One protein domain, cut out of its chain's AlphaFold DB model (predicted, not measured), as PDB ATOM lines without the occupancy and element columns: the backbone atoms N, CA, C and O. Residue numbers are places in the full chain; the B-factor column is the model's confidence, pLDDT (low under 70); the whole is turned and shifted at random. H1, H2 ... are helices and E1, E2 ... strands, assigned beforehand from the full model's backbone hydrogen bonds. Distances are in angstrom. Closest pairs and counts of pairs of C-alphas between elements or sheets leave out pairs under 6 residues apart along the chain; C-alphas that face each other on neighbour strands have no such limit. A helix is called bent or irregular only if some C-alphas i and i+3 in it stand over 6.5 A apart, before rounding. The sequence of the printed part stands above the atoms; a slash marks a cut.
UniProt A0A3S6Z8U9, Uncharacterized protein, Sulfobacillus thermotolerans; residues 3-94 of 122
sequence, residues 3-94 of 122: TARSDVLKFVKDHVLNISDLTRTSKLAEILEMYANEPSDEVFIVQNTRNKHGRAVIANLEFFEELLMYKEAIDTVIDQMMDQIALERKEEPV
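AT A GLANCE: This is residues 3 to 94 of the 122 residues of an uncharacterized protein of Sulfobacillus thermotolerans (UniProt A0A3S6Z8U9). A small body, made of a three-stranded sheet with short helices close to it, has one long helical arm: residues 65 to 91 of H4 stick out from it. Residues 3 to 10 of H1 also stick out, while H2 and H3 make a corner near the sheet. The printed part has 92 residues, with four named helices and three named strands in the order H1 E1 H2 H3 E2 E3 H4; the sheet runs E1 E2 E3 and is mixed, and the class is mixed, helices and strands. The whole is extended, with a radius of gyration of the C-alphas of 20.6 A and spans of 65 by 31 by 30 A, the arm making the length.

HOW THE PARTS SIT: H1, residues 3 to 15, is on the sheet of E1, residues 16 to 18, E2, residues 43 to 48, and E3, residues 51 to 59. H1 stands at the sheet's level, but only just, with a height over the sheet of 3.9 A; its closest C-alpha to E2 is that of His 15, 4.7 A from that of Phe 44. E1, an edge strand, is parallel to E2 at 34 degrees, with N 17 and O 45 within hydrogen-bond range at 2.8 A. H2, residues 19 to 24, is on the sheet at a height over the sheet of 7.2 A, over none of its strands; the closest C-alphas of H2 and E2 are those of Ile 19 and Asn 48, 5.6 A apart. H3, residues 27 to 37, only grazes the sheet with residues 27 to 35. H2 and H3 are close but not clearly touching, about perpendicular at 88 degrees, with the C-alphas of Leu 22 and Leu 28 closest at 5.5 A. E1, H2, H3 and E2 make a strand-helix-strand unit, two parallel neighbour strands with helices between, whose crossover is right-handed. E2 and E3 form a hairpin, antiparallel at 158 degrees, with N 46 and O 56 within hydrogen-bond range at 2.8 A. H4, residues 61 to 91, is not on the sheet, but only just, with 4 pairs of C-alphas within 10 A. Every O i to N i+4 pair is within hydrogen-bond range in H1, H2 and H3; in H4 26 of 27 are.

IN THESE COORDINATES: H1 begins at C-alpha 3, (208.675, 144.049, 188.198), and is 17.9 A long. E1 is 6.9 A, H2 8.6 A, H3 15.8 A, E2 16.7 A and E3 21.4 A long. H4 is 47.0 A long and ends at C-alpha 91, (238.910, 187.185, 172.717); it is irregular, with C-alphas 88 and 91 7.1 A apart.

THE WHOLE: The two C-alphas farthest apart are those of Arg 24 and Pro 93, at 65.9 A. The printed part has no cut, and no link is long. The mean pLDDT of the printed part is 85.3; residues 3 to 6, 9 and 93 are under 70.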
ATOM      1  N   THR A   3     207.834 143.890 187.004       52.94
ATOM      2  CA  THR A   3     208.675 144.049 188.198       52.94
ATOM      3  C   THR A   3     208.720 145.500 188.690       52.94
ATOM      4  O   THR A   3     208.393 145.760 189.842       52.94
ATOM      5  N   ALA A   4     208.919 146.468 187.787       58.44
ATOM      6  CA  ALA A   4     209.070 147.885 188.144       58.44
ATOM      7  C   ALA A   4     207.871 148.494 188.902       58.44
ATOM      8  O   ALA A   4     208.046 149.376 189.735       58.44
ATOM      9  N   ARG A   5     206.636 148.031 188.650       60.03
ATOM     10  CA  ARG A   5     205.452 148.528 189.380       60.03
ATOM     11  C   ARG A   5     205.360 147.964 190.795       60.03
ATOM     12  O   ARG A   5     204.868 148.658 191.678       60.03
ATOM     13  N   SER A   6     205.811 146.728 190.997       69.44
ATOM     14  CA  SER A   6     205.836 146.085 192.313       69.44
ATOM     15  C   SER A   6     206.867 146.747 193.224       69.44
ATOM     16  O   SER A   6     206.575 146.996 194.389       69.44
ATOM     17  N   ASP A   7     208.034 147.090 192.677       70.38
ATOM     18  CA  ASP A   7     209.134 147.700 193.432       70.38
ATOM     19  C   ASP A   7     208.788 149.125 193.879       70.38
ATOM     20  O   ASP A   7     208.972 149.480 195.041       70.38
ATOM     21  N   VAL A   8     208.164 149.913 192.994       70.44
ATOM     22  CA  VAL A   8     207.651 151.248 193.338       70.44
ATOM     23  C   VAL A   8     206.548 151.165 194.396       70.44
ATOM     24  O   VAL A   8     206.524 151.973 195.320       70.44
ATOM     25  N   LEU A   9     205.638 150.190 194.299       63.78
ATOM     26  CA  LEU A   9     204.571 150.025 195.290       63.78
ATOM     27  C   LEU A   9     205.131 149.620 196.662       63.78
ATOM     28  O   LEU A   9     204.628 150.080 197.683       63.78
ATOM     29  N   LYS A  10     206.171 148.779 196.676       70.19
ATOM     30  CA  LYS A  10     206.873 148.360 197.890       70.19
ATOM     31  C   LYS A  10     207.583 149.542 198.547       70.19
ATOM     32  O   LYS A  10     207.358 149.782 199.724       70.19
ATOM     33  N   PHE A  11     208.308 150.344 197.769       76.12
ATOM     34  CA  PHE A  11     208.909 151.588 198.251       76.12
ATOM     35  C   PHE A  11     207.857 152.547 198.825       76.12
ATOM     36  O   PHE A  11     207.991 153.037 199.938       76.12
ATOM     37  N   VAL A  12     206.748 152.779 198.113       72.19
ATOM     38  CA  VAL A  12     205.676 153.650 198.622       72.19
ATOM     39  C   VAL A  12     205.085 153.112 199.926       72.19
ATOM     40  O   VAL A  12     204.750 153.887 200.812       72.19
ATOM     41  N   LYS A  13     204.944 151.795 200.060       71.19
ATOM     42  CA  LYS A  13     204.370 151.183 201.257       71.19
ATOM     43  C   LYS A  13     205.315 151.237 202.460       71.19
ATOM     44  O   LYS A  13     204.845 151.463 203.572       71.19
ATOM     45  N   ASP A  14     206.601 151.002 202.233       80.75
ATOM     46  CA  ASP A  14     207.570 150.780 203.305       80.75
ATOM     47  C   ASP A  14     208.308 152.083 203.685       80.75
ATOM     48  O   ASP A  14     208.664 152.269 204.850       80.75
ATOM     49  N   HIS A  15     208.440 153.027 202.741       85.31
ATOM     50  CA  HIS A  15     209.219 154.263 202.898       85.31
ATOM     51  C   HIS A  15     208.383 155.542 202.939       85.31
ATOM     52  O   HIS A  15     208.919 156.590 203.293       85.31
ATOM     53  N   VAL A  16     207.087 155.508 202.601       88.88
ATOM     54  CA  VAL A  16     206.211 156.691 202.702       88.88
ATOM     55  C   VAL A  16     205.349 156.601 203.954       88.88
ATOM     56  O   VAL A  16     204.450 155.770 204.063       88.88
ATOM     57  N   LEU A  17     205.595 157.514 204.887       90.31
ATOM     58  CA  LEU A  17     204.956 157.570 206.193       90.31
ATOM     59  C   LEU A  17     204.054 158.795 206.288       90.31
ATOM     60  O   LEU A  17     204.412 159.895 205.855       90.31
ATOM     61  N   ASN A  18     202.889 158.643 206.912       90.25
ATOM     62  CA  ASN A  18     202.092 159.801 207.290       90.25
ATOM     63  C   ASN A  18     202.604 160.368 208.611       90.25
ATOM     64  O   ASN A  18     203.079 159.646 209.485       90.25
ATOM     65  N   ILE A  19     202.399 161.667 208.826       88.88
ATOM     66  CA  ILE A  19     202.723 162.298 210.115       88.88
ATOM     67  C   ILE A  19     202.017 161.623 211.307       88.88
ATOM     68  O   ILE A  19     202.544 161.591 212.418       88.88
ATOM     69  N   SER A  20     200.832 161.044 211.088       88.19
ATOM     70  CA  SER A  20     200.133 160.255 212.106       88.19
ATOM     71  C   SER A  20     200.902 159.002 212.500       88.19
ATOM     72  O   SER A  20     200.864 158.629 213.666       88.19
ATOM     73  N   ASP A  21     201.601 158.376 211.557       85.62
ATOM     74  CA  ASP A  21     202.338 157.138 211.797       85.62
ATOM     75  C   ASP A  21     203.556 157.442 212.673       85.62
ATOM     76  O   ASP A  21     203.785 156.760 213.666       85.62
ATOM     77  N   LEU A  22     204.248 158.554 212.412       87.88
ATOM     78  CA  LEU A  22     205.377 159.009 213.231       87.88
ATOM     79  C   LEU A  22     204.983 159.455 214.642       87.88
ATOM     80  O   LEU A  22     205.759 159.293 215.576       87.88
ATOM     81  N   THR A  23     203.802 160.053 214.801       87.75
ATOM     82  CA  THR A  23     203.374 160.631 216.088       87.75
ATOM     83  C   THR A  23     202.608 159.653 216.972       87.75
ATOM     84  O   THR A  23     202.547 159.850 218.183       87.75
ATOM     85  N   ARG A  24     201.991 158.619 216.388       88.62
ATOM     86  CA  ARG A  24     201.161 157.643 217.115       88.62
ATOM     87  C   ARG A  24     201.842 156.296 217.331       88.62
ATOM     88  O   ARG A  24     201.272 155.457 218.022       88.62
ATOM     89  N   THR A  25     203.006 156.066 216.731       90.75
ATOM     90  CA  THR A  25     203.733 154.791 216.820       90.75
ATOM     91  C   THR A  25     205.209 155.018 217.153       90.75
ATOM     92  O   THR A  25     205.681 156.153 217.174       90.75
ATOM     93  N   SER A  26     205.953 153.936 217.386       91.31
ATOM     94  CA  SER A  26     207.410 153.933 217.579       91.31
ATOM     95  C   SER A  26     208.209 154.129 216.288       91.31
ATOM     96  O   SER A  26     209.433 154.037 216.325       91.31
ATOM     97  N   LYS A  27     207.563 154.401 215.145       90.62
ATOM     98  CA  LYS A  27     208.223 154.332 213.836       90.62
ATOM     99  C   LYS A  27     209.431 155.253 213.703       90.62
ATOM    100  O   LYS A  27     210.422 154.859 213.105       90.62
ATOM    101  N   LEU A  28     209.377 156.448 214.292       91.62
ATOM    102  CA  LEU A  28     210.534 157.344 214.305       91.62
ATOM    103  C   LEU A  28     211.711 156.737 215.082       91.62
ATOM    104  O   LEU A  28     212.835 156.799 214.608       91.62
ATOM    105  N   ALA A  29     211.455 156.120 216.237       92.75
ATOM    106  CA  ALA A  29     212.500 155.462 217.016       92.75
ATOM    107  C   ALA A  29     213.099 154.262 216.264       92.75
ATOM    108  O   ALA A  29     214.310 154.099 216.273       92.75
ATOM    109  N   GLU A  30     212.279 153.479 215.554       91.94
ATOM    110  CA  GLU A  30     212.756 152.378 214.700       91.94
ATOM    111  C   GLU A  30     213.681 152.866 213.575       91.94
ATOM    112  O   GLU A  30     214.696 152.235 213.302       91.94
ATOM    113  N   ILE A  31     213.344 153.991 212.933       92.00
ATOM    114  CA  ILE A  31     214.178 154.595 211.881       92.00
ATOM    115  C   ILE A  31     215.502 155.095 212.466       92.00
ATOM    116  O   ILE A  31     216.558 154.865 211.889       92.00
ATOM    117  N   LEU A  32     215.461 155.758 213.625       92.25
ATOM    118  CA  LEU A  32     216.676 156.245 214.278       92.25
ATOM    119  C   LEU A  32     217.582 155.096 214.738       92.25
ATOM    120  O   LEU A  32     218.793 155.185 214.581       92.25
ATOM    121  N   GLU A  33     217.006 154.010 215.254       93.06
ATOM    122  CA  GLU A  33     217.751 152.806 215.631       93.06
ATOM    123  C   GLU A  33     218.381 152.130 214.405       93.06
ATOM    124  O   GLU A  33     219.531 151.701 214.449       93.06
ATOM    125  N   MET A  34     217.663 152.079 213.281       90.81
ATOM    126  CA  MET A  34     218.202 151.580 212.013       90.81
ATOM    127  C   MET A  34     219.433 152.384 211.580       90.81
ATOM    128  O   MET A  34     220.469 151.799 211.279       90.81
ATOM    129  N   TYR A  35     219.349 153.714 211.622       93.38
ATOM    130  CA  TYR A  35     220.466 154.595 211.273       93.38
ATOM    131  C   TYR A  35     221.623 154.579 212.271       93.38
ATOM    132  O   TYR A  35     222.731 154.947 211.897       93.38
ATOM    133  N   ALA A  36     221.389 154.186 213.523       90.31
ATOM    134  CA  ALA A  36     222.440 154.104 214.533       90.31
ATOM    135  C   ALA A  36     223.344 152.874 214.357       90.31
ATOM    136  O   ALA A  36     224.497 152.899 214.782       90.31
ATOM    137  N   ASN A  37     222.819 151.794 213.771       82.50
ATOM    138  CA  ASN A  37     223.512 150.508 213.719       82.50
ATOM    139  C   ASN A  37     224.362 150.324 212.456       82.50
ATOM    140  O   ASN A  37     225.415 149.690 212.526       82.50
ATOM    141  N   GLU A  38     223.930 150.870 211.317       80.12
ATOM    142  CA  GLU A  38     224.631 150.717 210.041       80.12
ATOM    143  C   GLU A  38     224.605 152.025 209.231       80.12
ATOM    144  O   GLU A  38     223.574 152.707 209.201       80.12
ATOM    145  N   PRO A  39     225.708 152.372 208.535       80.38
ATOM    146  CA  PRO A  39     225.681 153.401 207.502       80.38
ATOM    147  C   PRO A  39     224.610 153.044 206.469       80.38
ATOM    148  O   PRO A  39     224.595 151.926 205.949       80.38
ATOM    149  N   SER A  40     223.705 153.976 206.189       85.94
ATOM    150  CA  SER A  40     222.538 153.717 205.349       85.94
ATOM    151  C   SER A  40     222.219 154.918 204.468       85.94
ATOM    152  O   SER A  40     222.131 156.049 204.950       85.94
ATOM    153  N   ASP A  41     222.014 154.647 203.181       87.00
ATOM    154  CA  ASP A  41     221.487 155.572 202.174       87.00
ATOM    155  C   ASP A  41     219.946 155.535 202.101       87.00
ATOM    156  O   ASP A  41     219.320 156.181 201.255       87.00
ATOM    157  N   GLU A  42     219.313 154.771 202.995       88.69
ATOM    158  CA  GLU A  42     217.871 154.599 203.038       88.69
ATOM    159  C   GLU A  42     217.185 155.883 203.507       88.69
ATOM    160  O   GLU A  42     217.576 156.510 204.493       88.69
ATOM    161  N   VAL A  43     216.110 156.267 202.816       90.88
ATOM    162  CA  VAL A  43     215.359 157.495 203.095       90.88
ATOM    163  C   VAL A  43     213.878 157.213 203.289       90.88
ATOM    164  O   VAL A  43     213.275 156.420 202.565       90.88
ATOM    165  N   PHE A  44     213.261 157.930 204.225       93.06
ATOM    166  CA  PHE A  44     211.825 157.857 204.485       93.06
ATOM    167  C   PHE A  44     211.156 159.176 204.117       93.06
ATOM    168  O   PHE A  44     211.570 160.250 204.550       93.06
ATOM    169  N   ILE A  45     210.083 159.110 203.337       92.38
ATOM    170  CA  ILE A  45     209.292 160.274 202.945       92.38
ATOM    171  C   ILE A  45     208.158 160.446 203.943       92.38
ATOM    172  O   ILE A  45     207.303 159.578 204.093       92.38
ATOM    173  N   VAL A  46     208.089 161.613 204.565       93.00
ATOM    174  CA  VAL A  46     207.014 161.981 205.482       93.00
ATOM    175  C   VAL A  46     206.025 162.873 204.763       93.00
ATOM    176  O   VAL A  46     206.407 163.879 204.167       93.00
ATOM    177  N   GLN A  47     204.741 162.535 204.839       91.56
ATOM    178  CA  GLN A  47     203.669 163.313 204.230       91.56
ATOM    179  C   GLN A  47     202.632 163.746 205.263       91.56
ATOM    180  O   GLN A  47     202.237 163.001 206.165       91.56
ATOM    181  N   ASN A  48     202.137 164.971 205.102       87.81
ATOM    182  CA  ASN A  48     200.974 165.447 205.829       87.81
ATOM    183  C   ASN A  48     199.709 165.229 204.989       87.81
ATOM    184  O   ASN A  48     199.462 165.934 204.013       87.81
ATOM    185  N   THR A  49     198.851 164.294 205.395       82.19
ATOM    186  CA  THR A  49     197.587 164.021 204.687       82.19
ATOM    187  C   THR A  49     196.637 165.221 204.643       82.19
ATOM    188  O   THR A  49     195.806 165.306 203.739       82.19
ATOM    189  N   ARG A  50     196.768 166.175 205.577       83.62
ATOM    190  CA  ARG A  50     195.973 167.413 205.616       83.62
ATOM    191  C   ARG A  50     196.538 168.517 204.721       83.62
ATOM    192  O   ARG A  50     195.772 169.351 204.252       83.62
ATOM    193  N   ASN A  51     197.847 168.524 204.468       86.31
ATOM    194  CA  ASN A  51     198.505 169.471 203.568       86.31
ATOM    195  C   ASN A  51     199.388 168.710 202.576       86.31
ATOM    196  O   ASN A  51     200.520 168.354 202.893       86.31
ATOM    197  N   LYS A  52     198.890 168.529 201.348       74.81
ATOM    198  CA  LYS A  52     199.566 167.750 200.296       74.81
ATOM    199  C   LYS A  52     200.948 168.292 199.901       74.81
ATOM    200  O   LYS A  52     201.739 167.529 199.343       74.81
ATOM    201  N   HIS A  53     201.231 169.565 200.191       82.94
ATOM    202  CA  HIS A  53     202.532 170.198 199.962       82.94
ATOM    203  C   HIS A  53     203.504 170.022 201.136       82.94
ATOM    204  O   HIS A  53     204.703 170.208 200.966       82.94
ATOM    205  N   GLY A  54     203.015 169.633 202.316       85.19
ATOM    206  CA  GLY A  54     203.848 169.324 203.473       85.19
ATOM    207  C   GLY A  54     204.482 167.948 203.321       85.19
ATOM    208  O   GLY A  54     203.894 166.949 203.748       85.19
ATOM    209  N   ARG A  55     205.659 167.902 202.692       89.56
ATOM    210  CA  ARG A  55     206.478 166.696 202.547       89.56
ATOM    211  C   ARG A  55     207.883 166.956 203.060       89.56
ATOM    212  O   ARG A  55     208.429 168.027 202.822       89.56
ATOM    213  N   ALA A  56     208.444 165.973 203.742       91.25
ATOM    214  CA  ALA A  56     209.814 165.999 204.224       91.25
ATOM    215  C   ALA A  56     210.473 164.645 203.972       91.25
ATOM    216  O   ALA A  56     209.788 163.657 203.698       91.25
ATOM    217  N   VAL A  57     211.795 164.614 204.072       92.31
ATOM    218  CA  VAL A  57     212.588 163.389 204.023       92.31
ATOM    219  C   VAL A  57     213.288 163.234 205.366       92.31
ATOM    220  O   VAL A  57     213.779 164.216 205.921       92.31
ATOM    221  N   ILE A  58     213.298 162.015 205.889       93.75
ATOM    222  CA  ILE A  58     214.165 161.594 206.985       93.75
ATOM    223  C   ILE A  58     215.270 160.761 206.339       93.75
ATOM    224  O   ILE A  58     214.972 159.831 205.589       93.75
ATOM    225  N   ALA A  59     216.516 161.131 206.601       93.81
ATOM    226  CA  ALA A  59     217.714 160.465 206.111       93.81
ATOM    227  C   ALA A  59     218.708 160.315 207.269       93.81
ATOM    228  O   ALA A  59     218.625 161.062 208.251       93.81
ATOM    229  N   ASN A  60     219.638 159.368 207.147       94.19
ATOM    230  CA  ASN A  60     220.791 159.289 208.037       94.19
ATOM    231  C   ASN A  60     221.596 160.605 207.960       94.19
ATOM    232  O   ASN A  60     221.699 161.211 206.892       94.19
ATOM    233  N   LEU A  61     222.135 161.060 209.097       91.94
ATOM    234  CA  LEU A  61     222.861 162.329 209.173       91.94
ATOM    235  C   LEU A  61     224.136 162.323 208.321       91.94
ATOM    236  O   LEU A  61     224.335 163.254 207.550       91.94
ATOM    237  N   GLU A  62     224.951 161.274 208.417       92.19
ATOM    238  CA  GLU A  62     226.208 161.144 207.668       92.19
ATOM    239  C   GLU A  62     225.933 161.098 206.162       92.19
ATOM    240  O   GLU A  62     226.578 161.794 205.381       92.19
ATOM    241  N   PHE A  63     224.900 160.355 205.751       92.88
ATOM    242  CA  PHE A  63     224.465 160.330 204.354       92.88
ATOM    243  C   PHE A  63     223.997 161.713 203.873       92.88
ATOM    244  O   PHE A  63     224.289 162.130 202.753       92.88
ATOM    245  N   PHE A  64     223.283 162.462 204.716       93.44
ATOM    246  CA  PHE A  64     222.859 163.815 204.370       93.44
ATOM    247  C   PHE A  64     224.042 164.789 204.245       93.44
ATOM    248  O   PHE A  64     224.053 165.618 203.334       93.44
ATOM    249  N   GLU A  65     225.048 164.674 205.112       93.44
ATOM    250  CA  GLU A  65     226.297 165.437 205.018       93.44
ATOM    251  C   GLU A  65     227.056 165.113 203.726       93.44
ATOM    252  O   GLU A  65     227.499 166.027 203.031       93.44
ATOM    253  N   GLU A  66     227.126 163.840 203.336       93.50
ATOM    254  CA  GLU A  66     227.737 163.421 202.073       93.50
ATOM    255  C   GLU A  66     227.033 164.048 200.854       93.50
ATOM    256  O   GLU A  66     227.680 164.584 199.950       93.50
ATOM    257  N   LEU A  67     225.695 164.073 200.850       92.81
ATOM    258  CA  LEU A  67     224.919 164.733 199.796       92.81
ATOM    259  C   LEU A  67     225.177 166.244 199.731       92.81
ATOM    260  O   LEU A  67     225.223 166.811 198.634       92.81
ATOM    261  N   LEU A  68     225.346 166.905 200.880       93.62
ATOM    262  CA  LEU A  68     225.706 168.324 200.926       93.62
ATOM    263  C   LEU A  68     227.100 168.558 200.339       93.62
ATOM    264  O   LEU A  68     227.255 169.448 199.503       93.62
ATOM    265  N   MET A  69     228.074 167.717 200.687       94.06
ATOM    266  CA  MET A  69     229.421 167.793 200.116       94.06
ATOM    267  C   MET A  69     229.409 167.627 198.594       94.06
ATOM    268  O   MET A  69     230.088 168.367 197.882       94.06
ATOM    269  N   TYR A  70     228.614 166.692 198.065       92.75
ATOM    270  CA  TYR A  70     228.479 166.527 196.617       92.75
ATOM    271  C   TYR A  70     227.860 167.740 195.942       92.75
ATOM    272  O   TYR A  70     228.326 168.148 194.877       92.75
ATOM    273  N   LYS A  71     226.840 168.345 196.555       92.62
ATOM    274  CA  LYS A  71     226.248 169.582 196.042       92.62
ATOM    275  C   LYS A  71     227.294 170.697 195.967       92.62
ATOM    276  O   LYS A  71     227.414 171.336 194.928       92.62
ATOM    277  N   GLU A  72     228.065 170.903 197.031       91.75
ATOM    278  CA  GLU A  72     229.109 171.935 197.080       91.75
ATOM    279  C   GLU A  72     230.213 171.701 196.043       91.75
ATOM    280  O   GLU A  72     230.647 172.638 195.368       91.75
ATOM    281  N   ALA A  73     230.640 170.449 195.869       92.62
ATOM    282  CA  ALA A  73     231.628 170.092 194.858       92.62
ATOM    283  C   ALA A  73     231.114 170.369 193.437       92.62
ATOM    284  O   ALA A  73     231.852 170.902 192.611       92.62
ATOM    285  N   ILE A  74     229.850 170.041 193.155       93.81
ATOM    286  CA  ILE A  74     229.225 170.318 191.857       93.81
ATOM    287  C   ILE A  74     229.121 171.823 191.613       93.81
ATOM    288  O   ILE A  74     229.521 172.276 190.543       93.81
ATOM    289  N   ASP A  75     228.633 172.589 192.592       90.44
ATOM    290  CA  ASP A  75     228.520 174.048 192.487       90.44
ATOM    291  C   ASP A  75     229.904 174.666 192.189       90.44
ATOM    292  O   ASP A  75     230.055 175.436 191.244       90.44
ATOM    293  N   THR A  76     230.949 174.212 192.890       91.44
ATOM    294  CA  THR A  76     232.334 174.666 192.667       91.44
ATOM    295  C   THR A  76     232.843 174.345 191.260       91.44
ATOM    296  O   THR A  76     233.498 175.172 190.627       91.44
ATOM    297  N   VAL A  77     232.569 173.139 190.753       92.25
ATOM    298  CA  VAL A  77     232.985 172.738 189.401       92.25
ATOM    299  C   VAL A  77     232.263 173.566 188.340       92.25
ATOM    300  O   VAL A  77     232.880 173.953 187.350       92.25
ATOM    301  N   ILE A  78     230.976 173.861 188.540       90.38
ATOM    302  CA  ILE A  78     230.204 174.712 187.630       90.38
ATOM    303  C   ILE A  78     230.811 176.116 187.578       90.38
ATOM    304  O   ILE A  78     231.028 176.628 186.479       90.38
ATOM    305  N   ASP A  79     231.136 176.702 188.729       87.25
ATOM    306  CA  ASP A  79     231.746 178.032 188.796       87.25
ATOM    307  C   ASP A  79     233.107 178.058 188.083       87.25
ATOM    308  O   ASP A  79     233.342 178.898 187.215       87.25
ATOM    309  N   GLN A  80     233.968 177.068 188.341       86.12
ATOM    310  CA  GLN A  80     235.266 176.946 187.664       86.12
ATOM    311  C   GLN A  80     235.128 176.784 186.146       86.12
ATOM    312  O   GLN A  80     235.898 177.367 185.380       86.12
ATOM    313  N   MET A  81     234.147 176.000 185.690       87.00
ATOM    314  CA  MET A  81     233.865 175.858 184.263       87.00
ATOM    315  C   MET A  81     233.385 177.173 183.649       87.00
ATOM    316  O   MET A  81     233.777 177.491 182.527       87.00
ATOM    317  N   MET A  82     232.552 177.940 184.354       85.25
ATOM    318  CA  MET A  82     232.086 179.243 183.875       85.25
ATOM    319  C   MET A  82     233.233 180.241 183.754       85.25
ATOM    320  O   MET A  82     233.332 180.912 182.726       85.25
ATOM    321  N   ASP A  83     234.131 180.282 184.737       83.06
ATOM    322  CA  ASP A  83     235.335 181.112 184.683       83.06
ATOM    323  C   ASP A  83     236.214 180.737 183.489       83.06
ATOM    324  O   ASP A  83     236.672 181.606 182.742       83.06
ATOM    325  N   GLN A  84     236.405 179.437 183.255       81.31
ATOM    326  CA  GLN A  84     237.179 178.957 182.117       81.31
ATOM    327  C   GLN A  84     236.530 179.342 180.780       81.31
ATOM    328  O   GLN A  84     237.214 179.861 179.898       81.31
ATOM    329  N   ILE A  85     235.216 179.155 180.634       82.69
ATOM    330  CA  ILE A  85     234.477 179.551 179.427       82.69
ATOM    331  C   ILE A  85     234.573 181.065 179.211       82.69
ATOM    332  O   ILE A  85     234.765 181.515 178.082       82.69
ATOM    333  N   ALA A  86     234.446 181.869 180.267       80.88
ATOM    334  CA  ALA A  86     234.581 183.319 180.172       80.88
ATOM    335  C   ALA A  86     235.991 183.726 179.719       80.88
ATOM    336  O   ALA A  86     236.133 184.623 178.886       80.88
ATOM    337  N   LEU A  87     237.024 183.041 180.219       79.44
ATOM    338  CA  LEU A  87     238.411 183.276 179.828       79.44
ATOM    339  C   LEU A  87     238.661 182.912 178.358       79.44
ATOM    340  O   LEU A  87     239.249 183.704 177.625       79.44
ATOM    341  N   GLU A  88     238.187 181.744 177.917       81.81
ATOM    342  CA  GLU A  88     238.330 181.265 176.535       81.81
ATOM    343  C   GLU A  88     237.597 182.175 175.542       81.81
ATOM    344  O   GLU A  88     238.118 182.491 174.473       81.81
ATOM    345  N   ARG A  89     236.413 182.671 175.917       75.69
ATOM    346  CA  ARG A  89     235.593 183.548 175.069       75.69
ATOM    347  C   ARG A  89     235.960 185.023 175.167       75.69
ATOM    348  O   ARG A  89     235.380 185.827 174.443       75.69
ATOM    349  N   LYS A  90     236.917 185.401 176.022       74.88
ATOM    350  CA  LYS A  90     237.339 186.800 176.199       74.88
ATOM    351  C   LYS A  90     237.758 187.451 174.879       74.88
ATOM    352  O   LYS A  90     237.497 188.633 174.671       74.88
ATOM    353  N   GLU A  91     238.415 186.691 174.008       71.56
ATOM    354  CA  GLU A  91     238.910 187.185 172.717       71.56
ATOM    355  C   GLU A  91     238.009 186.801 171.534       71.56
ATOM    356  O   GLU A  91     238.283 187.186 170.397       71.56
ATOM    357  N   GLU A  92     236.908 186.083 171.778       76.25
ATOM    358  CA  GLU A  92     235.975 185.703 170.723       76.25
ATOM    359  C   GLU A  92     234.965 186.828 170.443       76.25
ATOM    360  O   GLU A  92     234.188 187.211 171.323       76.25
ATOM    361  N   PRO A  93     234.901 187.353 169.206       68.19
ATOM    362  CA  PRO A  93     233.899 188.345 168.850       68.19
ATOM    363  C   PRO A  93     232.504 187.711 168.850       68.19
ATOM    364  O   PRO A  93     232.194 186.820 168.056       68.19
ATOM    365  N   VAL A  94     231.633 188.201 169.731       74.50
ATOM    366  CA  VAL A  94     230.238 187.758 169.810       74.50
ATOM    367  C   VAL A  94     229.420 188.460 168.711       74.50
ATOM    368  O   VAL A  94     229.472 189.684 168.604       74.50
TER     369      VAL A  94